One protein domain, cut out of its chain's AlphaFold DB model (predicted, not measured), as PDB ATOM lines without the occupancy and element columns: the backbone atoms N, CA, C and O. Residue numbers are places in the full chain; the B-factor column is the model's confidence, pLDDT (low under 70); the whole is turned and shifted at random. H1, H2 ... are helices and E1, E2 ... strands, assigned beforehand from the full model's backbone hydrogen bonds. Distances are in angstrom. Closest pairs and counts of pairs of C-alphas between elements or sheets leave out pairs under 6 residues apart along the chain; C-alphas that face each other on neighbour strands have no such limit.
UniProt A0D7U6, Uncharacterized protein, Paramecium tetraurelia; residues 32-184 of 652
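This is residues 32 to 184 of the 652 residues of an uncharacterized protein of Paramecium tetraurelia (UniProt A0D7U6). The main part is a strongly curled wall of four strands, E5 E4 E3 E7, like part of a barrel, with E2 of the two-strand ladder E2 and E8 beside its E5 edge and a second small ladder, E1 and E6, whose E6 comes near its E7 edge. H1 and H2 form a small corner beyond the end of E4, while residues 152 to 174, with H3 and H4, stick out as a free arm. The printed part has 153 residues with four named helices and eight named strands, in the order E1 E2 E3 E4 H1 H2 E5 E6 E7 H3 H4 E8; the class is mixed, and all three sheets are antiparallel. The whole is loose, with a radius of gyration of the C-alphas of 19.6 A, and flat, spanning 59 by 48 by 23 A.

Find C-alpha 33 at (-8.321, 3.618, 26.813), where E1 begins; it runs to residue 36, and E2 follows at residues 41 to 46, 17.4 A long. E3, residues 60 to 68, covers 25.9 A, and E4, residues 74 to 85, covers 35.0 A from C-alpha 74 at (-1.446, -8.667, 9.654). Next come H1, residues 88 to 98, 15.3 A, H2, residues 103 to 108, E5, residues 115 to 117, E6, residues 122 to 125, and E7, residues 136 to 142, 19.9 A. H3 takes residues 152 to 162, 15.0 A, H4 residues 168 to 173, and E8 residues 178 to 183, 16.5 A, ending at C-alpha 183 (2.280, 11.550, 34.898).

Begin with the hairpin E3 and E4, where N 63 and O 79 are 2.9 A apart, within hydrogen-bond range. Pairing is staggered: E4 meets E3 over residues 74 to 82 and E5 over 83 to 85, with N 116 and O 84 at 2.7 A. On the other side of E3, N 66 of E3 and O 137 of E7 are 2.8 A apart. The closest C-alphas of E2 and E5, Ala 43 and Cys 116, are 4.7 A apart. E2 pairs with E8, N 45 to O 179 at 3.0 A, and E1 with E6, N 35 to O 123 at 2.8 A. H1 and H2 only just touch, with 3 pairs of C-alphas within 8 A, the closest Ile 88 and Glu 103 at 6.6 A. Every O i to N i+4 pair is within hydrogen-bond range in H2 and H4, against 4 of 7 in H1 and 6 of 7 in H3.

The C-alphas farthest apart, those of Gln 70 and His 161, are 60.1 A apart. The printed part has no cut, and the link from E2 to E3, 13 residues, is long. Mean pLDDT of the printed part is 76.0; look for values under 70 at residues 126 to 180 and 183 to 184.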
ATOM      1  N   GLN A  32     -11.613   0.475  25.463       71.00
ATOM      2  CA  GLN A  32     -10.444   1.122  24.872       71.00
ATOM      3  C   GLN A  32     -10.061   2.337  25.712       71.00
ATOM      4  O   GLN A  32     -10.891   3.212  25.955       71.00
ATOM      5  N   ILE A  33      -8.802   2.408  26.150       74.00
ATOM      6  CA  ILE A  33      -8.321   3.618  26.813       74.00
ATOM      7  C   ILE A  33      -7.985   4.615  25.717       74.00
ATOM      8  O   ILE A  33      -7.015   4.435  24.975       74.00
ATOM      9  N   GLN A  34      -8.772   5.678  25.624       79.19
ATOM     10  CA  GLN A  34      -8.392   6.834  24.834       79.19
ATOM     11  C   GLN A  34      -7.384   7.658  25.636       79.19
ATOM     12  O   GLN A  34      -7.723   8.364  26.576       79.19
ATOM     13  N   VAL A  35      -6.118   7.551  25.257       78.44
ATOM     14  CA  VAL A  35      -5.036   8.372  25.786       78.44
ATOM     15  C   VAL A  35      -4.993   9.656  24.968       78.44
ATOM     16  O   VAL A  35      -4.411   9.712  23.882       78.44
ATOM     17  N   ASP A  36      -5.672  10.682  25.471       86.06
ATOM     18  CA  ASP A  36      -5.662  12.024  24.904       86.06
ATOM     19  C   ASP A  36      -4.939  13.027  25.818       86.06
ATOM     20  O   ASP A  36      -4.555  12.732  26.953       86.06
ATOM     21  N   ASN A  37      -4.764  14.252  25.315       87.00
ATOM     22  CA  ASN A  37      -4.142  15.350  26.062       87.00
ATOM     23  C   ASN A  37      -4.908  15.759  27.333       87.00
ATOM     24  O   ASN A  37      -4.413  16.605  28.071       87.00
ATOM     25  N   SER A  38      -6.118  15.248  27.559       87.31
ATOM     26  CA  SER A  38      -6.990  15.662  28.653       87.31
ATOM     27  C   SER A  38      -6.847  14.771  29.890       87.31
ATOM     28  O   SER A  38      -7.163  15.220  30.995       87.31
ATOM     29  N   GLU A  39      -6.376  13.535  29.714       85.94
ATOM     30  CA  GLU A  39      -6.172  12.572  30.800       85.94
ATOM     31  C   GLU A  39      -4.704  12.182  30.993       85.94
ATOM     32  O   GLU A  39      -4.318  11.777  32.093       85.94
ATOM     33  N   PHE A  40      -3.875  12.315  29.952       87.31
ATOM     34  CA  PHE A  40      -2.517  11.788  29.960       87.31
ATOM     35  C   PHE A  40      -1.517  12.687  29.229       87.31
ATOM     36  O   PHE A  40      -1.729  13.148  28.105       87.31
ATOM     37  N   MET A  41      -0.363  12.891  29.864       90.00
ATOM     38  CA  MET A  41       0.766  13.593  29.266       90.00
ATOM     39  C   MET A  41       2.069  12.912  29.643       90.00
ATOM     40  O   MET A  41       2.281  12.482  30.779       90.00
ATOM     41  N   PHE A  42       2.965  12.872  28.673       92.38
ATOM     42  CA  PHE A  42       4.313  12.374  28.835       92.38
ATOM     43  C   PHE A  42       5.287  13.330  28.159       92.38
ATOM     44  O   PHE A  42       4.938  14.033  27.207       92.38
ATOM     45  N   ALA A  43       6.503  13.368  28.687       95.00
ATOM     46  CA  ALA A  43       7.529  14.315  28.285       95.00
ATOM     47  C   ALA A  43       8.875  13.601  28.119       95.00
ATOM     48  O   ALA A  43       9.230  12.748  28.938       95.00
ATOM     49  N   PHE A  44       9.639  13.971  27.089       93.50
ATOM     50  CA  PHE A  44      10.978  13.438  26.817       93.50
ATOM     51  C   PHE A  44      12.034  14.518  26.818       93.50
ATOM     52  O   PHE A  44      11.844  15.591  26.251       93.50
ATOM     53  N   LYS A  45      13.201  14.177  27.346       93.25
ATOM     54  CA  LYS A  45      14.397  14.991  27.216       93.25
ATOM     55  C   LYS A  45      15.600  14.100  26.940       93.25
ATOM     56  O   LYS A  45      15.743  13.020  27.516       93.25
ATOM     57  N   ILE A  46      16.470  14.571  26.055       91.12
ATOM     58  CA  ILE A  46      17.856  14.106  25.996       91.12
ATOM     59  C   ILE A  46      18.643  15.000  26.941       91.12
ATOM     60  O   ILE A  46      18.466  16.217  26.902       91.12
ATOM     61  N   GLU A  47      19.493  14.421  27.790       89.19
ATOM     62  CA  GLU A  47      20.383  15.202  28.652       89.19
ATOM     63  C   GLU A  47      21.339  16.062  27.809       89.19
ATOM     64  O   GLU A  47      22.422  15.652  27.394       89.19
ATOM     65  N   GLN A  48      20.888  17.280  27.527       89.06
ATOM     66  CA  GLN A  48      21.559  18.293  26.741       89.06
ATOM     67  C   GLN A  48      21.180  19.667  27.308       89.06
ATOM     68  O   GLN A  48      20.026  19.904  27.665       89.06
ATOM     69  N   ASN A  49      22.143  20.586  27.363       89.62
ATOM     70  CA  ASN A  49      21.871  21.979  27.707       89.62
ATOM     71  C   ASN A  49      21.027  22.639  26.606       89.62
ATOM     72  O   ASN A  49      21.411  22.589  25.435       89.62
ATOM     73  N   ASN A  50      19.918  23.285  26.988       90.06
ATOM     74  CA  ASN A  50      18.968  23.932  26.076       90.06
ATOM     75  C   ASN A  50      18.475  22.980  24.975       90.06
ATOM     76  O   ASN A  50      18.521  23.312  23.782       90.06
ATOM     77  N   PHE A  51      18.044  21.782  25.382       91.56
ATOM     78  CA  PHE A  51      17.597  20.727  24.476       91.56
ATOM     79  C   PHE A  51      16.450  21.205  23.581       91.56
ATOM     80  O   PHE A  51      16.479  20.990  22.376       91.56
ATOM     81  N   THR A  52      15.481  21.918  24.146       93.88
ATOM     82  CA  THR A  52      14.315  22.426  23.403       93.88
ATOM     83  C   THR A  52      14.658  23.515  22.385       93.88
ATOM     84  O   THR A  52      14.070  23.550  21.305       93.88
ATOM     85  N   ALA A  53      15.619  24.390  22.694       93.44
ATOM     86  CA  ALA A  53      15.999  25.506  21.825       93.44
ATOM     87  C   ALA A  53      17.033  25.121  20.754       93.44
ATOM     88  O   ALA A  53      17.097  25.747  19.696       93.44
ATOM     89  N   SER A  54      17.875  24.124  21.031       90.81
ATOM     90  CA  SER A  54      19.010  23.772  20.173       90.81
ATOM     91  C   SER A  54      19.311  22.267  20.158       90.81
ATOM     92  O   SER A  54      20.453  21.878  20.405       90.81
ATOM     93  N   PRO A  55      18.328  21.394  19.876       89.00
ATOM     94  CA  PRO A  55      18.516  19.956  20.009       89.00
ATOM     95  C   PRO A  55      19.604  19.443  19.059       89.00
ATOM     96  O   PRO A  55      19.663  19.809  17.884       89.00
ATOM     97  N   TYR A  56      20.458  18.539  19.542       85.94
ATOM     98  CA  TYR A  56      21.388  17.815  18.670       85.94
ATOM     99  C   TYR A  56      20.655  16.869  17.709       85.94
ATOM    100  O   TYR A  56      21.161  16.586  16.619       85.94
ATOM    101  N   PHE A  57      19.460  16.412  18.100       84.69
ATOM    102  CA  PHE A  57      18.653  15.430  17.384       84.69
ATOM    103  C   PHE A  57      17.186  15.854  17.330       84.69
ATOM    104  O   PHE A  57      16.606  16.220  18.348       84.69
ATOM    105  N   ASN A  58      16.559  15.719  16.161       86.81
ATOM    106  CA  ASN A  58      15.110  15.853  16.056       86.81
ATOM    107  C   ASN A  58      14.447  14.564  16.545       86.81
ATOM    108  O   ASN A  58      14.692  13.491  15.991       86.81
ATOM    109  N   LEU A  59      13.601  14.681  17.568       87.25
ATOM    110  CA  LEU A  59      12.824  13.565  18.092       87.25
ATOM    111  C   LEU A  59      11.435  13.524  17.463       87.25
ATOM    112  O   LEU A  59      10.718  14.521  17.419       87.25
ATOM    113  N   THR A  60      11.052  12.337  17.017       87.94
ATOM    114  CA  THR A  60       9.720  12.021  16.502       87.94
ATOM    115  C   THR A  60       9.273  10.720  17.141       87.94
ATOM    116  O   THR A  60      10.053   9.772  17.217       87.94
ATOM    117  N   LEU A  61       8.029  10.660  17.598       87.94
ATOM    118  CA  LEU A  61       7.455   9.434  18.131       87.94
ATOM    119  C   LEU A  61       6.816   8.638  16.988       87.94
ATOM    120  O   LEU A  61       6.080   9.223  16.204       87.94
ATOM    121  N   GLU A  62       7.063   7.331  16.874       89.12
ATOM    122  CA  GLU A  62       6.405   6.493  15.860       89.12
ATOM    123  C   GLU A  62       5.431   5.513  16.522       89.12
ATOM    124  O   GLU A  62       5.812   4.496  17.115       89.12
ATOM    125  N   GLN A  63       4.141   5.786  16.384       85.62
ATOM    126  CA  GLN A  63       3.102   4.867  16.820       85.62
ATOM    127  C   GLN A  63       2.885   3.797  15.751       85.62
ATOM    128  O   GLN A  63       2.650   4.124  14.589       85.62
ATOM    129  N   LYS A  64       2.950   2.519  16.135       89.44
ATOM    130  CA  LYS A  64       2.686   1.380  15.250       89.44
ATOM    131  C   LYS A  64       1.399   0.693  15.682       89.44
ATOM    132  O   LYS A  64       1.258   0.269  16.826       89.44
ATOM    133  N   GLN A  65       0.468   0.554  14.754       86.56
ATOM    134  CA  GLN A  65      -0.762  -0.193  14.961       86.56
ATOM    135  C   GLN A  65      -0.724  -1.450  14.098       86.56
ATOM    136  O   GLN A  65      -0.419  -1.403  12.905       86.56
ATOM    137  N   TYR A  66      -1.018  -2.584  14.725       87.75
ATOM    138  CA  TYR A  66      -1.094  -3.880  14.081       87.75
ATOM    139  C   TYR A  66      -2.546  -4.348  14.112       87.75
ATOM    140  O   TYR A  66      -3.153  -4.487  15.175       87.75
ATOM    141  N   ARG A  67      -3.121  -4.586  12.936       84.81
ATOM    142  CA  ARG A  67      -4.462  -5.159  12.803       84.81
ATOM    143  C   ARG A  67      -4.364  -6.487  12.089       84.81
ATOM    144  O   ARG A  67      -3.785  -6.558  11.005       84.81
ATOM    145  N   ARG A  68      -4.921  -7.534  12.684       83.94
ATOM    146  CA  ARG A  68      -5.075  -8.820  12.019       83.94
ATOM    147  C   ARG A  68      -6.455  -8.850  11.385       83.94
ATOM    148  O   ARG A  68      -7.457  -8.742  12.077       83.94
ATOM    149  N   ASN A  69      -6.499  -8.954  10.067       88.69
ATOM    150  CA  ASN A  69      -7.761  -9.111   9.357       88.69
ATOM    151  C   ASN A  69      -8.325 -10.514   9.635       88.69
ATOM    152  O   ASN A  69      -7.563 -11.429   9.951       88.69
ATOM    153  N   GLN A  70      -9.626 -10.712   9.410       89.69
ATOM    154  CA  GLN A  70     -10.294 -12.020   9.542       89.69
ATOM    155  C   GLN A  70      -9.611 -13.138   8.728       89.69
ATOM    156  O   GLN A  70      -9.619 -14.298   9.120       89.69
ATOM    157  N   ASN A  71      -8.916 -12.784   7.641       93.94
ATOM    158  CA  ASN A  71      -8.141 -13.712   6.810       93.94
ATOM    159  C   ASN A  71      -6.775 -14.104   7.423       93.94
ATOM    160  O   ASN A  71      -5.940 -14.702   6.748       93.94
ATOM    161  N   GLY A  72      -6.474 -13.688   8.656       87.75
ATOM    162  CA  GLY A  72      -5.210 -13.951   9.349       87.75
ATOM    163  C   GLY A  72      -4.035 -13.046   8.948       87.75
ATOM    164  O   GLY A  72      -3.008 -13.061   9.633       87.75
ATOM    165  N   GLN A  73      -4.178 -12.234   7.892       91.62
ATOM    166  CA  GLN A  73      -3.158 -11.283   7.433       91.62
ATOM    167  C   GLN A  73      -3.013 -10.106   8.406       91.62
ATOM    168  O   GLN A  73      -3.992  -9.445   8.751       91.62
ATOM    169  N   GLN A  74      -1.775  -9.810   8.808       91.88
ATOM    170  CA  GLN A  74      -1.446  -8.667   9.654       91.88
ATOM    171  C   GLN A  74      -1.151  -7.435   8.789       91.88
ATOM    172  O   GLN A  74      -0.241  -7.442   7.962       91.88
ATOM    173  N   THR A  75      -1.910  -6.365   8.992       93.31
ATOM    174  CA  THR A  75      -1.634  -5.036   8.443       93.31
ATOM    175  C   THR A  75      -0.946  -4.189   9.508       93.31
ATOM    176  O   THR A  75      -1.318  -4.211  10.683       93.31
ATOM    177  N   LYS A  76       0.104  -3.475   9.102       94.25
ATOM    178  CA  LYS A  76       0.885  -2.587   9.962       94.25
ATOM    179  C   LYS A  76       0.728  -1.161   9.457       94.25
ATOM    180  O   LYS A  76       1.152  -0.867   8.343       94.25
ATOM    181  N   SER A  77       0.166  -0.285  10.277       92.50
ATOM    182  CA  SER A  77       0.183   1.160  10.053       92.50
ATOM    183  C   SER A  77       1.179   1.814  11.006       92.50
ATOM    184  O   SER A  77       1.305   1.414  12.165       92.50
ATOM    185  N   SER A  78       1.929   2.797  10.511       92.56
ATOM    186  CA  SER A  78       2.812   3.626  11.327       92.56
ATOM    187  C   SER A  78       2.455   5.098  11.174       92.56
ATOM    188  O   SER A  78       2.209   5.582  10.070       92.56
ATOM    189  N   PHE A  79       2.427   5.807  12.298       90.19
ATOM    190  CA  PHE A  79       2.112   7.227  12.368       90.19
ATOM    191  C   PHE A  79       3.234   7.949  13.103       90.19
ATOM    192  O   PHE A  79       3.595   7.582  14.221       90.19
ATOM    193  N   ASN A  80       3.778   8.989  12.475       91.62
ATOM    194  CA  ASN A  80       4.773   9.847  13.102       91.62
ATOM    195  C   ASN A  80       4.056  10.947  13.880       91.62
ATOM    196  O   ASN A  80       3.389  11.796  13.291       91.62
ATOM    197  N   LEU A  81       4.218  10.940  15.196       90.25
ATOM    198  CA  LEU A  81       3.719  11.962  16.090       90.25
ATOM    199  C   LEU A  81       4.845  12.971  16.384       90.25
ATOM    200  O   LEU A  81       5.837  12.619  17.038       90.25
ATOM    201  N   PRO A  82       4.738  14.215  15.887       91.00
ATOM    202  CA  PRO A  82       5.713  15.250  16.191       91.00
ATOM    203  C   PRO A  82       5.661  15.611  17.677       91.00
ATOM    204  O   PRO A  82       4.595  15.645  18.299       91.00
ATOM    205  N   LEU A  83       6.835  15.892  18.237       94.25
ATOM    206  CA  LEU A  83       6.976  16.389  19.596       94.25
ATOM    207  C   LEU A  83       7.276  17.893  19.555       94.25
ATOM    208  O   LEU A  83       8.045  18.359  18.715       94.25
ATOM    209  N   ILE A  84       6.672  18.644  20.468       95.62
ATOM    210  CA  ILE A  84       6.828  20.093  20.637       95.62
ATOM    211  C   ILE A  84       7.319  20.396  22.057       95.62
ATOM    212  O   ILE A  84       7.067  19.587  22.950       95.62
ATOM    213  N   PRO A  85       7.984  21.533  22.319       96.88
ATOM    214  CA  PRO A  85       8.345  21.922  23.680       96.88
ATOM    215  C   PRO A  85       7.141  21.884  24.628       96.88
ATOM    216  O   PRO A  85       6.039  22.321  24.288       96.88
ATOM    217  N   CYS A  86       7.347  21.316  25.811       96.81
ATOM    218  CA  CYS A  86       6.327  21.246  26.844       96.81
ATOM    219  C   CYS A  86       6.037  22.649  27.402       96.81
ATOM    220  O   CYS A  86       6.955  23.405  27.716       96.81
ATOM    221  N   THR A  87       4.759  22.992  27.571       97.25
ATOM    222  CA  THR A  87       4.318  24.265  28.165       97.25
ATOM    223  C   THR A  87       3.488  24.011  29.418       97.25
ATOM    224  O   THR A  87       2.821  22.977  29.518       97.25
ATOM    225  N   ILE A  88       3.518  24.954  30.367       96.81
ATOM    226  CA  ILE A  88       2.773  24.837  31.628       96.81
ATOM    227  C   ILE A  88       1.273  24.675  31.380       96.81
ATOM    228  O   ILE A  88       0.669  23.769  31.944       96.81
ATOM    229  N   ASP A  89       0.700  25.443  30.450       96.31
ATOM    230  CA  ASP A  89      -0.736  25.421  30.137       96.31
ATOM    231  C   ASP A  89      -1.249  24.015  29.806       96.31
ATOM    232  O   ASP A  89      -2.373  23.646  30.147       96.31
ATOM    233  N   ARG A  90      -0.408  23.188  29.174       94.19
ATOM    234  CA  ARG A  90      -0.773  21.820  28.800       94.19
ATOM    235  C   ARG A  90      -0.890  20.906  30.006       94.19
ATOM    236  O   ARG A  90      -1.867  20.171  30.105       94.19
ATOM    237  N   PHE A  91       0.067  20.966  30.925       94.31
ATOM    238  CA  PHE A  91      -0.020  20.203  32.168       94.31
ATOM    239  C   PHE A  91      -1.123  20.769  33.063       94.31
ATOM    240  O   PHE A  91      -1.925  20.008  33.599       94.31
ATOM    241  N   GLN A  92      -1.250  22.095  33.129       94.31
ATOM    242  CA  GLN A  92      -2.292  22.765  33.896       94.31
ATOM    243  C   GLN A  92      -3.696  22.388  33.407       94.31
ATOM    244  O   GLN A  92      -4.591  22.211  34.225       94.31
ATOM    245  N   SER A  93      -3.910  22.160  32.106       92.12
ATOM    246  CA  SER A  93      -5.203  21.677  31.590       92.12
ATOM    247  C   SER A  93      -5.604  20.291  32.126       92.12
ATOM    248  O   SER A  93      -6.788  20.019  32.317       92.12
ATOM    249  N   ILE A  94      -4.624  19.437  32.435       91.12
ATOM    250  CA  ILE A  94      -4.848  18.115  33.032       91.12
ATOM    251  C   ILE A  94      -5.041  18.250  34.545       91.12
ATOM    252  O   ILE A  94      -5.960  17.655  35.104       91.12
ATOM    253  N   PHE A  95      -4.204  19.052  35.211       91.31
ATOM    254  CA  PHE A  95      -4.190  19.161  36.674       91.31
ATOM    255  C   PHE A  95      -5.249  20.101  37.260       91.31
ATOM    256  O   PHE A  95      -5.708  19.876  38.381       91.31
ATOM    257  N   SER A  96      -5.725  21.079  36.490       91.75
ATOM    258  CA  SER A  96      -6.827  21.968  36.885       91.75
ATOM    259  C   SER A  96      -8.132  21.211  37.128       91.75
ATOM    260  O   SER A  96      -8.873  21.573  38.041       91.75
ATOM    261  N   LYS A  97      -8.373  20.097  36.414       91.25
ATOM    262  CA  LYS A  97      -9.492  19.171  36.690       91.25
ATOM    263  C   LYS A  97      -9.474  18.631  38.128       91.25
ATOM    264  O   LYS A  97     -10.513  18.233  38.642       91.25
ATOM    265  N   TYR A  98      -8.308  18.636  38.773       88.75
ATOM    266  CA  TYR A  98      -8.085  18.140  40.130       88.75
ATOM    267  C   TYR A  98      -7.816  19.257  41.146       88.75
ATOM    268  O   TYR A  98      -7.355  18.961  42.242       88.75
ATOM    269  N   GLN A  99      -8.077  20.523  40.794       91.62
ATOM    270  CA  GLN A  99      -7.845  21.689  41.660       91.62
ATOM    271  C   GLN A  99      -6.390  21.837  42.143       91.62
ATOM    272  O   GLN A  99      -6.144  22.452  43.178       91.62
ATOM    273  N   ASN A 100      -5.422  21.300  41.392       88.62
ATOM    274  CA  ASN A 100      -4.006  21.438  41.712       88.62
ATOM    275  C   ASN A 100      -3.343  22.427  40.756       88.62
ATOM    276  O   ASN A 100      -3.460  22.309  39.533       88.62
ATOM    277  N   ASP A 101      -2.638  23.395  41.330       92.94
ATOM    278  CA  ASP A 101      -1.722  24.249  40.590       92.94
ATOM    279  C   ASP A 101      -0.419  23.482  40.348       92.94
ATOM    280  O   ASP A 101       0.253  23.084  41.298       92.94
ATOM    281  N   PHE A 102      -0.114  23.204  39.078       94.38
ATOM    282  CA  PHE A 102       1.061  22.437  38.677       94.38
ATOM    283  C   PHE A 102       2.265  23.335  38.354       94.38
ATOM    284  O   PHE A 102       3.313  22.839  37.930       94.38
ATOM    285  N   GLU A 103       2.146  24.658  38.514       96.56
ATOM    286  CA  GLU A 103       3.199  25.604  38.142       96.56
ATOM    287  C   GLU A 103       4.503  25.368  38.918       96.56
ATOM    288  O   GLU A 103       5.593  25.384  38.334       96.56
ATOM    289  N   GLU A 104       4.410  25.103  40.221       93.31
ATOM    290  CA  GLU A 104       5.582  24.883  41.068       93.31
ATOM    291  C   GLU A 104       6.303  23.578  40.700       93.31
ATOM    292  O   GLU A 104       7.516  23.575  40.473       93.31
ATOM    293  N   GLN A 105       5.564  22.476  40.545       93.31
ATOM    294  CA  GLN A 105       6.126  21.178  40.168       93.31
ATOM    295  C   GLN A 105       6.718  21.230  38.758       93.31
ATOM    296  O   GLN A 105       7.785  20.664  38.527       93.31
ATOM    297  N   PHE A 106       6.085  21.948  37.828       95.69
ATOM    298  CA  PHE A 106       6.607  22.142  36.477       95.69
ATOM    299  C   PHE A 106       7.978  22.831  36.481       95.69
ATOM    300  O   PHE A 106       8.879  22.407  35.749       95.69
ATOM    301  N   LYS A 107       8.159  23.851  37.335       95.38
ATOM    302  CA  LYS A 107       9.440  24.550  37.526       95.38
ATOM    303  C   LYS A 107      10.477  23.663  38.214       95.38
ATOM    304  O   LYS A 107      11.596  23.563  37.720       95.38
ATOM    305  N   ILE A 108      10.108  22.997  39.313       91.50
ATOM    306  CA  ILE A 108      11.013  22.127  40.086       91.50
ATOM    307  C   ILE A 108      11.529  20.963  39.231       91.50
ATOM    308  O   ILE A 108      12.711  20.629  39.283       91.50
ATOM    309  N   LEU A 109      10.656  20.359  38.425       91.88
ATOM    310  CA  LEU A 109      11.001  19.234  37.556       91.88
ATOM    311  C   LEU A 109      11.725  19.665  36.269       91.88
ATOM    312  O   LEU A 109      12.197  18.805  35.526       91.88
ATOM    313  N   GLY A 110      11.810  20.969  35.980       94.50
ATOM    314  CA  GLY A 110      12.447  21.484  34.766       94.50
ATOM    315  C   GLY A 110      11.774  21.001  33.478       94.50
ATOM    316  O   GLY A 110      12.454  20.758  32.478       94.50
ATOM    317  N   ILE A 111      10.445  20.823  33.496       96.25
ATOM    318  CA  ILE A 111       9.675  20.261  32.366       96.25
ATOM    319  C   ILE A 111       9.683  21.205  31.154       96.25
ATOM    320  O   ILE A 111       9.514  20.762  30.019       96.25
ATOM    321  N   ASN A 112       9.962  22.492  31.361       96.00
ATOM    322  CA  ASN A 112      10.142  23.478  30.295       96.00
ATOM    323  C   ASN A 112      11.230  23.104  29.271       96.00
ATOM    324  O   ASN A 112      11.187  23.605  28.153       96.00
ATOM    325  N   ASP A 113      12.181  22.232  29.623       95.50
ATOM    326  CA  ASP A 113      13.213  21.736  28.702       95.50
ATOM    327  C   ASP A 113      12.931  20.320  28.157       95.50
ATOM    328  O   ASP A 113      13.832  19.639  27.664       95.50
ATOM    329  N   PHE A 114      11.682  19.854  28.239       96.69
ATOM    330  CA  PHE A 114      11.234  18.585  27.664       96.69
ATOM    331  C   PHE A 114      10.388  18.810  26.399       96.69
ATOM    332  O   PHE A 114       9.831  19.884  26.164       96.69
ATOM    333  N   LEU A 115      10.267  17.763  25.585       96.31
ATOM    334  CA  LEU A 115       9.377  17.673  24.434       96.31
ATOM    335  C   LEU A 115       8.163  16.795  24.771       96.31
ATOM    336  O   LEU A 115       8.306  15.680  25.266       96.31
ATOM    337  N   CYS A 116       6.975  17.290  24.454       95.81
ATOM    338  CA  CYS A 116       5.677  16.659  24.658       95.81
ATOM    339  C   CYS A 116       5.019  16.378  23.291       95.81
ATOM    340  O   CYS A 116       5.284  17.108  22.336       95.81
ATOM    341  N   PRO A 117       4.121  15.385  23.158       94.00
ATOM    342  CA  PRO A 117       3.316  15.168  21.943       94.00
ATOM    343  C   PRO A 117       2.648  16.444  21.424       94.00
ATOM    344  O   PRO A 117       2.328  17.301  22.232       94.00
ATOM    345  N   GLN A 118       2.382  16.620  20.131       93.19
ATOM    346  CA  GLN A 118       1.605  17.784  19.668       93.19
ATOM    347  C   GLN A 118       0.153  17.771  20.207       93.19
ATOM    348  O   GLN A 118      -0.398  16.720  20.535       93.19
ATOM    349  N   GLN A 119      -0.477  18.947  20.319       86.81
ATOM    350  CA  GLN A 119      -1.903  19.053  20.652       86.81
ATOM    351  C   GLN A 119      -2.764  18.230  19.674       86.81
ATOM    352  O   GLN A 119      -2.424  18.098  18.500       86.81
ATOM    353  N   ASN A 120      -3.882  17.695  20.170       85.88
ATOM    354  CA  ASN A 120      -4.839  16.850  19.438       85.88
ATOM    355  C   ASN A 120      -4.327  15.463  19.022       85.88
ATOM    356  O   ASN A 120      -4.928  14.822  18.162       85.88
ATOM    357  N   TYR A 121      -3.254  14.962  19.640       84.31
ATOM    358  CA  TYR A 121      -2.943  13.540  19.532       84.31
ATOM    359  C   TYR A 121      -4.016  12.707  20.249       84.31
ATOM    360  O   TYR A 121      -4.427  13.032  21.365       84.31
ATOM    361  N   ILE A 122      -4.470  11.650  19.582       77.88
ATOM    362  CA  ILE A 122      -5.362  10.639  20.142       77.88
ATOM    363  C   ILE A 122      -4.615   9.322  20.023       77.88
ATOM    364  O   ILE A 122      -4.367   8.842  18.916       77.88
ATOM    365  N   GLN A 123      -4.231   8.751  21.157       76.12
ATOM    366  CA  GLN A 123      -3.636   7.429  21.205       76.12
ATOM    367  C   GLN A 123      -4.672   6.460  21.769       76.12
ATOM    368  O   GLN A 123      -5.059   6.541  22.926       76.12
ATOM    369  N   LEU A 124      -5.146   5.535  20.943       73.00
ATOM    370  CA  LEU A 124      -6.019   4.460  21.406       73.00
ATOM    371  C   LEU A 124      -5.130   3.340  21.949       73.00
ATOM    372  O   LEU A 124      -4.291   2.819  21.223       73.00
ATOM    373  N   ILE A 125      -5.266   2.978  23.221       73.62
ATOM    374  CA  ILE A 125      -4.617   1.790  23.778       73.62
ATOM    375  C   ILE A 125      -5.700   0.730  23.971       73.62
ATOM    376  O   ILE A 125      -6.535   0.837  24.872       73.62
ATOM    377  N   ASP A 126      -5.682  -0.294  23.120       66.88
ATOM    378  CA  ASP A 126      -6.414  -1.536  23.379       66.88
ATOM    379  C   ASP A 126      -5.745  -2.238  24.568       66.88
ATOM    380  O   ASP A 126      -4.543  -2.506  24.508       66.88
ATOM    381  N   LYS A 127      -6.483  -2.545  25.649       59.50
ATOM    382  CA  LYS A 127      -5.928  -3.355  26.757       59.50
ATOM    383  C   LYS A 127      -6.004  -4.869  26.490       59.50
ATOM    384  O   LYS A 127      -6.031  -5.647  27.441       59.50
ATOM    385  N   THR A 128      -6.059  -5.301  25.231       54.75
ATOM    386  CA  THR A 128      -6.118  -6.728  24.893       54.75
ATOM    387  C   THR A 128      -4.863  -7.433  25.414       54.75
ATOM    388  O   THR A 128      -3.736  -6.947  25.271       54.75
ATOM    389  N   GLN A 129      -5.054  -8.548  26.130       51.19
ATOM    390  CA  GLN A 129      -3.935  -9.273  26.724       51.19
ATOM    391  C   GLN A 129      -3.017  -9.807  25.615       51.19
ATOM    392  O   GLN A 129      -3.512 -10.397  24.658       51.19
ATOM    393  N   PRO A 130      -1.682  -9.711  25.758       49.28
ATOM    394  CA  PRO A 130      -0.729 -10.138  24.727       49.28
ATOM    395  C   PRO A 130      -0.736 -11.650  24.418       49.28
ATOM    396  O   PRO A 130       0.053 -12.102  23.592       49.28
ATOM    397  N   TYR A 131      -1.603 -12.436  25.064       46.59
ATOM    398  CA  TYR A 131      -1.611 -13.899  25.009       46.59
ATOM    399  C   TYR A 131      -2.848 -14.504  24.335       46.59
ATOM    400  O   TYR A 131      -2.880 -15.716  24.126       46.59
ATOM    401  N   LEU A 132      -3.838 -13.696  23.950       48.47
ATOM    402  CA  LEU A 132      -4.976 -14.152  23.154       48.47
ATOM    403  C   LEU A 132      -4.896 -13.502  21.775       48.47
ATOM    404  O   LEU A 132      -4.590 -12.321  21.648       48.47
ATOM    405  N   TRP A 133      -5.094 -14.309  20.735       47.22
ATOM    406  CA  TRP A 133      -4.931 -13.974  19.317       47.22
ATOM    407  C   TRP A 133      -5.996 -12.993  18.795       47.22
ATOM    408  O   TRP A 133      -6.600 -13.230  17.750       47.22
ATOM    409  N   GLU A 134      -6.259 -11.916  19.525       52.38
ATOM    410  CA  GLU A 134      -7.286 -10.937  19.198       52.38
ATOM    411  C   GLU A 134      -6.849  -9.996  18.066       52.38
ATOM    412  O   GLU A 134      -5.667  -9.788  17.780       52.38
ATOM    413  N   GLU A 135      -7.849  -9.450  17.378       58.44
ATOM    414  CA  GLU A 135      -7.743  -8.817  16.060       58.44
ATOM    415  C   GLU A 135      -6.948  -7.490  16.059       58.44
ATOM    416  O   GLU A 135      -6.556  -6.990  14.994       58.44
ATOM    417  N   HIS A 136      -6.649  -6.919  17.233       55.31
ATOM    418  CA  HIS A 136      -6.034  -5.597  17.378       55.31
ATOM    419  C   HIS A 136      -4.931  -5.573  18.445       55.31
ATOM    420  O   HIS A 136      -5.164  -5.863  19.615       55.31
ATOM    421  N   THR A 137      -3.718  -5.177  18.042       65.56
ATOM    422  CA  THR A 137      -2.609  -4.865  18.956       65.56
ATOM    423  C   THR A 137      -1.981  -3.527  18.576       65.56
ATOM    424  O   THR A 137      -1.694  -3.249  17.409       65.56
ATOM    425  N   GLN A 138      -1.758  -2.656  19.558       61.53
ATOM    426  CA  GLN A 138      -1.117  -1.357  19.344       61.53
ATOM    427  C   GLN A 138       0.184  -1.288  20.136       61.53
ATOM    428  O   GLN A 138       0.221  -1.638  21.311       61.53
ATOM    429  N   ALA A 139       1.261  -0.831  19.496       68.62
ATOM    430  CA  ALA A 139       2.554  -0.644  20.139       68.62
ATOM    431  C   ALA A 139       3.110   0.742  19.803       68.62
ATOM    432  O   ALA A 139       3.298   1.101  18.640       68.62
ATOM    433  N   ALA A 140       3.428   1.530  20.824       58.00
ATOM    434  CA  ALA A 140       4.211   2.743  20.631       58.00
ATOM    435  C   ALA A 140       5.695   2.366  20.532       58.00
ATOM    436  O   ALA A 140       6.212   1.653  21.391       58.00
ATOM    437  N   SER A 141       6.386   2.828  19.487       62.84
ATOM    438  CA  SER A 141       7.832   2.638  19.344       62.84
ATOM    439  C   SER A 141       8.542   3.982  19.222       62.84
ATOM    440  O   SER A 141       8.147   4.857  18.456       62.84
ATOM    441  N   PHE A 142       9.624   4.153  19.966       55.56
ATOM    442  CA  PHE A 142      10.433   5.362  19.894       55.56
ATOM    443  C   PHE A 142      11.490   5.170  18.815       55.56
ATOM    444  O   PHE A 142      12.462   4.451  19.029       55.56
ATOM    445  N   ASN A 143      11.288   5.787  17.648       58.53
ATOM    446  CA  ASN A 143      12.241   5.698  16.549       58.53
ATOM    447  C   ASN A 143      12.883   7.064  16.305       58.53
ATOM    448  O   ASN A 143      12.212   8.056  16.025       58.53
ATOM    449  N   PHE A 144      14.211   7.104  16.381       55.22
ATOM    450  CA  PHE A 144      15.014   8.266  16.014       55.22
ATOM    451  C   PHE A 144      15.053   8.363  14.489       55.22
ATOM    452  O   PHE A 144      15.987   7.884  13.850       55.22
ATOM    453  N   LEU A 145      13.991   8.909  13.891       48.78
ATOM    454  CA  LEU A 145      13.806   8.819  12.445       48.78
ATOM    455  C   LEU A 145      14.887   9.572  11.675       48.78
ATOM    456  O   LEU A 145      15.333   9.053  10.659       48.78
ATOM    457  N   HIS A 146      15.372  10.726  12.152       48.19
ATOM    458  CA  HIS A 146      16.395  11.496  11.439       48.19
ATOM    459  C   HIS A 146      17.356  12.268  12.357       48.19
ATOM    460  O   HIS A 146      17.047  13.355  12.850       48.19
ATOM    461  N   CYS A 147      18.598  11.784  12.460       46.78
ATOM    462  CA  CYS A 147      19.745  12.571  12.921       46.78
ATOM    463  C   CYS A 147      20.149  13.610  11.860       46.78
ATOM    464  O   CYS A 147      21.187  13.488  11.209       46.78
ATOM    465  N   LYS A 148      19.342  14.658  11.660       50.38
ATOM    466  CA  LYS A 148      19.821  15.861  10.969       50.38
ATOM    467  C   LYS A 148      20.586  16.710  11.978       50.38
ATOM    468  O   LYS A 148      19.987  17.471  12.725       50.38
ATOM    469  N   LEU A 149      21.911  16.573  11.989       56.59
ATOM    470  CA  LEU A 149      22.815  17.459  12.726       56.59
ATOM    471  C   LEU A 149      22.570  18.909  12.290       56.59
ATOM    472  O   LEU A 149      23.045  19.330  11.235       56.59
ATOM    473  N   GLN A 150      21.847  19.683  13.098       55.91
ATOM    474  CA  GLN A 150      21.498  21.066  12.755       55.91
ATOM    475  C   GLN A 150      22.694  22.035  12.847       55.91
ATOM    476  O   GLN A 150      22.618  23.151  12.346       55.91
ATOM    477  N   ASN A 151      23.846  21.602  13.382       54.69
ATOM    478  CA  ASN A 151      25.045  22.433  13.550       54.69
ATOM    479  C   ASN A 151      26.345  21.758  13.071       54.69
ATOM    480  O   ASN A 151      27.321  21.596  13.806       54.69
ATOM    481  N   VAL A 152      26.403  21.410  11.781       55.47
ATOM    482  CA  VAL A 152      27.593  20.792  11.158       55.47
ATOM    483  C   VAL A 152      28.856  21.671  11.279       55.47
ATOM    484  O   VAL A 152      29.967  21.144  11.331       55.47
ATOM    485  N   LYS A 153      28.729  23.006  11.368       58.78
ATOM    486  CA  LYS A 153      29.884  23.924  11.480       58.78
ATOM    487  C   LYS A 153      30.666  23.764  12.792       58.78
ATOM    488  O   LYS A 153      31.894  23.817  12.756       58.78
ATOM    489  N   ILE A 154      29.988  23.522  13.917       58.22
ATOM    490  CA  ILE A 154      30.634  23.343  15.232       58.22
ATOM    491  C   ILE A 154      31.378  22.000  15.263       58.22
ATOM    492  O   ILE A 154      32.542  21.934  15.655       58.22
ATOM    493  N   MET A 155      30.760  20.953  14.710       50.75
ATOM    494  CA  MET A 155      31.365  19.625  14.601       50.75
ATOM    495  C   MET A 155      32.509  19.556  13.584       50.75
ATOM    496  O   MET A 155      33.485  18.871  13.846       50.75
ATOM    497  N   LYS A 156      32.484  20.291  12.461       52.12
ATOM    498  CA  LYS A 156      33.619  20.298  11.511       52.12
ATOM    499  C   LYS A 156      34.909  20.840  12.141       52.12
ATOM    500  O   LYS A 156      35.967  20.266  11.900       52.12
ATOM    501  N   LYS A 157      34.836  21.873  12.992       53.59
ATOM    502  CA  LYS A 157      35.996  22.344  13.780       53.59
ATOM    503  C   LYS A 157      36.459  21.294  14.803       53.59
ATOM    504  O   LYS A 157      37.658  21.099  14.972       53.59
ATOM    505  N   TRP A 158      35.519  20.582  15.422       48.19
ATOM    506  CA  TRP A 158      35.790  19.530  16.411       48.19
ATOM    507  C   TRP A 158      36.407  18.256  15.793       48.19
ATOM    508  O   TRP A 158      37.391  17.721  16.300       48.19
ATOM    509  N   ILE A 159      35.895  17.814  14.641       50.12
ATOM    510  CA  ILE A 159      36.341  16.630  13.886       50.12
ATOM    511  C   ILE A 159      37.747  16.834  13.307       50.12
ATOM    512  O   ILE A 159      38.552  15.901  13.307       50.12
ATOM    513  N   VAL A 160      38.077  18.046  12.845       51.84
ATOM    514  CA  VAL A 160      39.430  18.360  12.350       51.84
ATOM    515  C   VAL A 160      40.461  18.286  13.480       51.84
ATOM    516  O   VAL A 160      41.568  17.803  13.251       51.84
ATOM    517  N   HIS A 161      40.092  18.652  14.711       49.66
ATOM    518  CA  HIS A 161      41.010  18.569  15.848       49.66
ATOM    519  C   HIS A 161      41.221  17.128  16.361       49.66
ATOM    520  O   HIS A 161      42.282  16.823  16.905       49.66
ATOM    521  N   HIS A 162      40.264  16.218  16.135       49.38
ATOM    522  CA  HIS A 162      40.250  14.869  16.720       49.38
ATOM    523  C   HIS A 162      40.437  13.696  15.742       49.38
ATOM    524  O   HIS A 162      40.276  12.535  16.128       49.38
ATOM    525  N   LYS A 163      40.886  13.949  14.505       43.75
ATOM    526  CA  LYS A 163      41.137  12.907  13.484       43.75
ATOM    527  C   LYS A 163      42.142  11.806  13.893       43.75
ATOM    528  O   LYS A 163      42.234  10.797  13.206       43.75
ATOM    529  N   LYS A 164      42.848  11.947  15.025       45.62
ATOM    530  CA  LYS A 164      43.763  10.931  15.588       45.62
ATOM    531  C   LYS A 164      43.129   9.988  16.631       45.62
ATOM    532  O   LYS A 164      43.849   9.187  17.217       45.62
ATOM    533  N   LYS A 165      41.816  10.064  16.902       47.09
ATOM    534  CA  LYS A 165      41.172   9.281  17.981       47.09
ATOM    535  C   LYS A 165      39.756   8.798  17.623       47.09
ATOM    536  O   LYS A 165      38.784   9.143  18.286       47.09
ATOM    537  N   GLN A 166      39.634   7.970  16.583       43.00
ATOM    538  CA  GLN A 166      38.351   7.379  16.153       43.00
ATOM    539  C   GLN A 166      37.677   6.468  17.206       43.00
ATOM    540  O   GLN A 166      36.473   6.257  17.131       43.00
ATOM    541  N   MET A 167      38.388   6.013  18.246       42.38
ATOM    542  CA  MET A 167      37.816   5.202  19.339       42.38
ATOM    543  C   MET A 167      36.920   5.969  20.338       42.38
ATOM    544  O   MET A 167      36.317   5.345  21.206       42.38
ATOM    545  N   ASN A 168      36.825   7.302  20.258       46.53
ATOM    546  CA  ASN A 168      36.116   8.103  21.271       46.53
ATOM    547  C   ASN A 168      34.664   8.461  20.915       46.53
ATOM    548  O   ASN A 168      33.929   8.890  21.797       46.53
ATOM    549  N   ILE A 169      34.243   8.277  19.661       44.75
ATOM    550  CA  ILE A 169      32.859   8.572  19.263       44.75
ATOM    551  C   ILE A 169      31.914   7.525  19.866       44.75
ATOM    552  O   ILE A 169      30.891   7.905  20.420       44.75
ATOM    553  N   GLN A 170      32.298   6.239  19.879       39.72
ATOM    554  CA  GLN A 170      31.516   5.159  20.502       39.72
ATOM    555  C   GLN A 170      31.266   5.414  21.999       39.72
ATOM    556  O   GLN A 170      30.131   5.340  22.447       39.72
ATOM    557  N   LYS A 171      32.296   5.846  22.743       43.97
ATOM    558  CA  LYS A 171      32.174   6.191  24.173       43.97
ATOM    559  C   LYS A 171      31.238   7.370  24.447       43.97
ATOM    560  O   LYS A 171      30.723   7.487  25.548       43.97
ATOM    561  N   GLN A 172      31.029   8.265  23.480       45.56
ATOM    562  CA  GLN A 172      30.086   9.376  23.636       45.56
ATOM    563  C   GLN A 172      28.632   8.955  23.388       45.56
ATOM    564  O   GLN A 172      27.738   9.569  23.967       45.56
ATOM    565  N   TRP A 173      28.385   7.893  22.610       50.44
ATOM    566  CA  TRP A 173      27.053   7.278  22.521       50.44
ATOM    567  C   TRP A 173      26.631   6.664  23.859       50.44
ATOM    568  O   TRP A 173      25.475   6.811  24.248       50.44
ATOM    569  N   ASP A 174      27.581   6.100  24.611       45.41
ATOM    570  CA  ASP A 174      27.344   5.522  25.943       45.41
ATOM    571  C   ASP A 174      26.959   6.571  27.013       45.41
ATOM    572  O   ASP A 174      26.527   6.219  28.110       45.41
ATOM    573  N   HIS A 175      27.092   7.870  26.711       48.69
ATOM    574  CA  HIS A 175      26.750   8.972  27.617       48.69
ATOM    575  C   HIS A 175      25.410   9.658  27.300       48.69
ATOM    576  O   HIS A 175      25.015  10.567  28.031       48.69
ATOM    577  N   LEU A 176      24.692   9.244  26.248       45.81
ATOM    578  CA  LEU A 176      23.353   9.766  25.962       45.81
ATOM    579  C   LEU A 176      22.346   9.188  26.961       45.81
ATOM    580  O   LEU A 176      21.874   8.061  26.825       45.81
ATOM    581  N   LYS A 177      22.011   9.984  27.976       61.09
ATOM    582  CA  LYS A 177      20.984   9.653  28.961       61.09
ATOM    583  C   LYS A 177      19.629  10.179  28.497       61.09
ATOM    584  O   LYS A 177      19.471  11.356  28.161       61.09
ATOM    585  N   PHE A 178      18.653   9.279  28.481       61.00
ATOM    586  CA  PHE A 178      17.263   9.581  28.168       61.00
ATOM    587  C   PHE A 178      16.478   9.728  29.462       61.00
ATOM    588  O   PHE A 178      16.479   8.828  30.302       61.00
ATOM    589  N   GLN A 179      15.780  10.848  29.598       68.94
ATOM    590  CA  GLN A 179      14.843  11.066  30.688       68.94
ATOM    591  C   GLN A 179      13.428  11.088  30.116       68.94
ATOM    592  O   GLN A 179      13.140  11.789  29.144       68.94
ATOM    593  N   SER A 180      12.545  10.300  30.725       69.19
ATOM    594  CA  SER A 180      11.114  10.333  30.438       69.19
ATOM    595  C   SER A 180      10.360  10.548  31.739       69.19
ATOM    596  O   SER A 180      10.700   9.951  32.763       69.19
ATOM    597  N   ILE A 181       9.367  11.428  31.696       71.44
ATOM    598  CA  ILE A 181       8.451  11.659  32.809       71.44
ATOM    599  C   ILE A 181       7.065  11.243  32.338       71.44
ATOM    600  O   ILE A 181       6.590  11.681  31.286       71.44
ATOM    601  N   LEU A 182       6.445  10.377  33.131       71.00
ATOM    602  CA  LEU A 182       5.102   9.862  32.931       71.00
ATOM    603  C   LEU A 182       4.246  10.311  34.112       71.00
ATOM    604  O   LEU A 182       4.536   9.925  35.243       71.00
ATOM    605  N   LEU A 183       3.206  11.104  33.858       67.38
ATOM    606  CA  LEU A 183       2.280  11.550  34.898       67.38
ATOM    607  C   LEU A 183       0.912  10.911  34.662       67.38
ATOM    608  O   LEU A 183       0.361  10.984  33.566       67.38
ATOM    609  N   THR A 184       0.377  10.260  35.697       52.94
ATOM    610  CA  THR A 184      -0.938   9.605  35.665       52.94
ATOM    611  C   THR A 184      -1.788  10.033  36.860       52.94
ATOM    612  O   THR A 184      -1.273  10.477  37.887       52.94
TER     613      THR A 184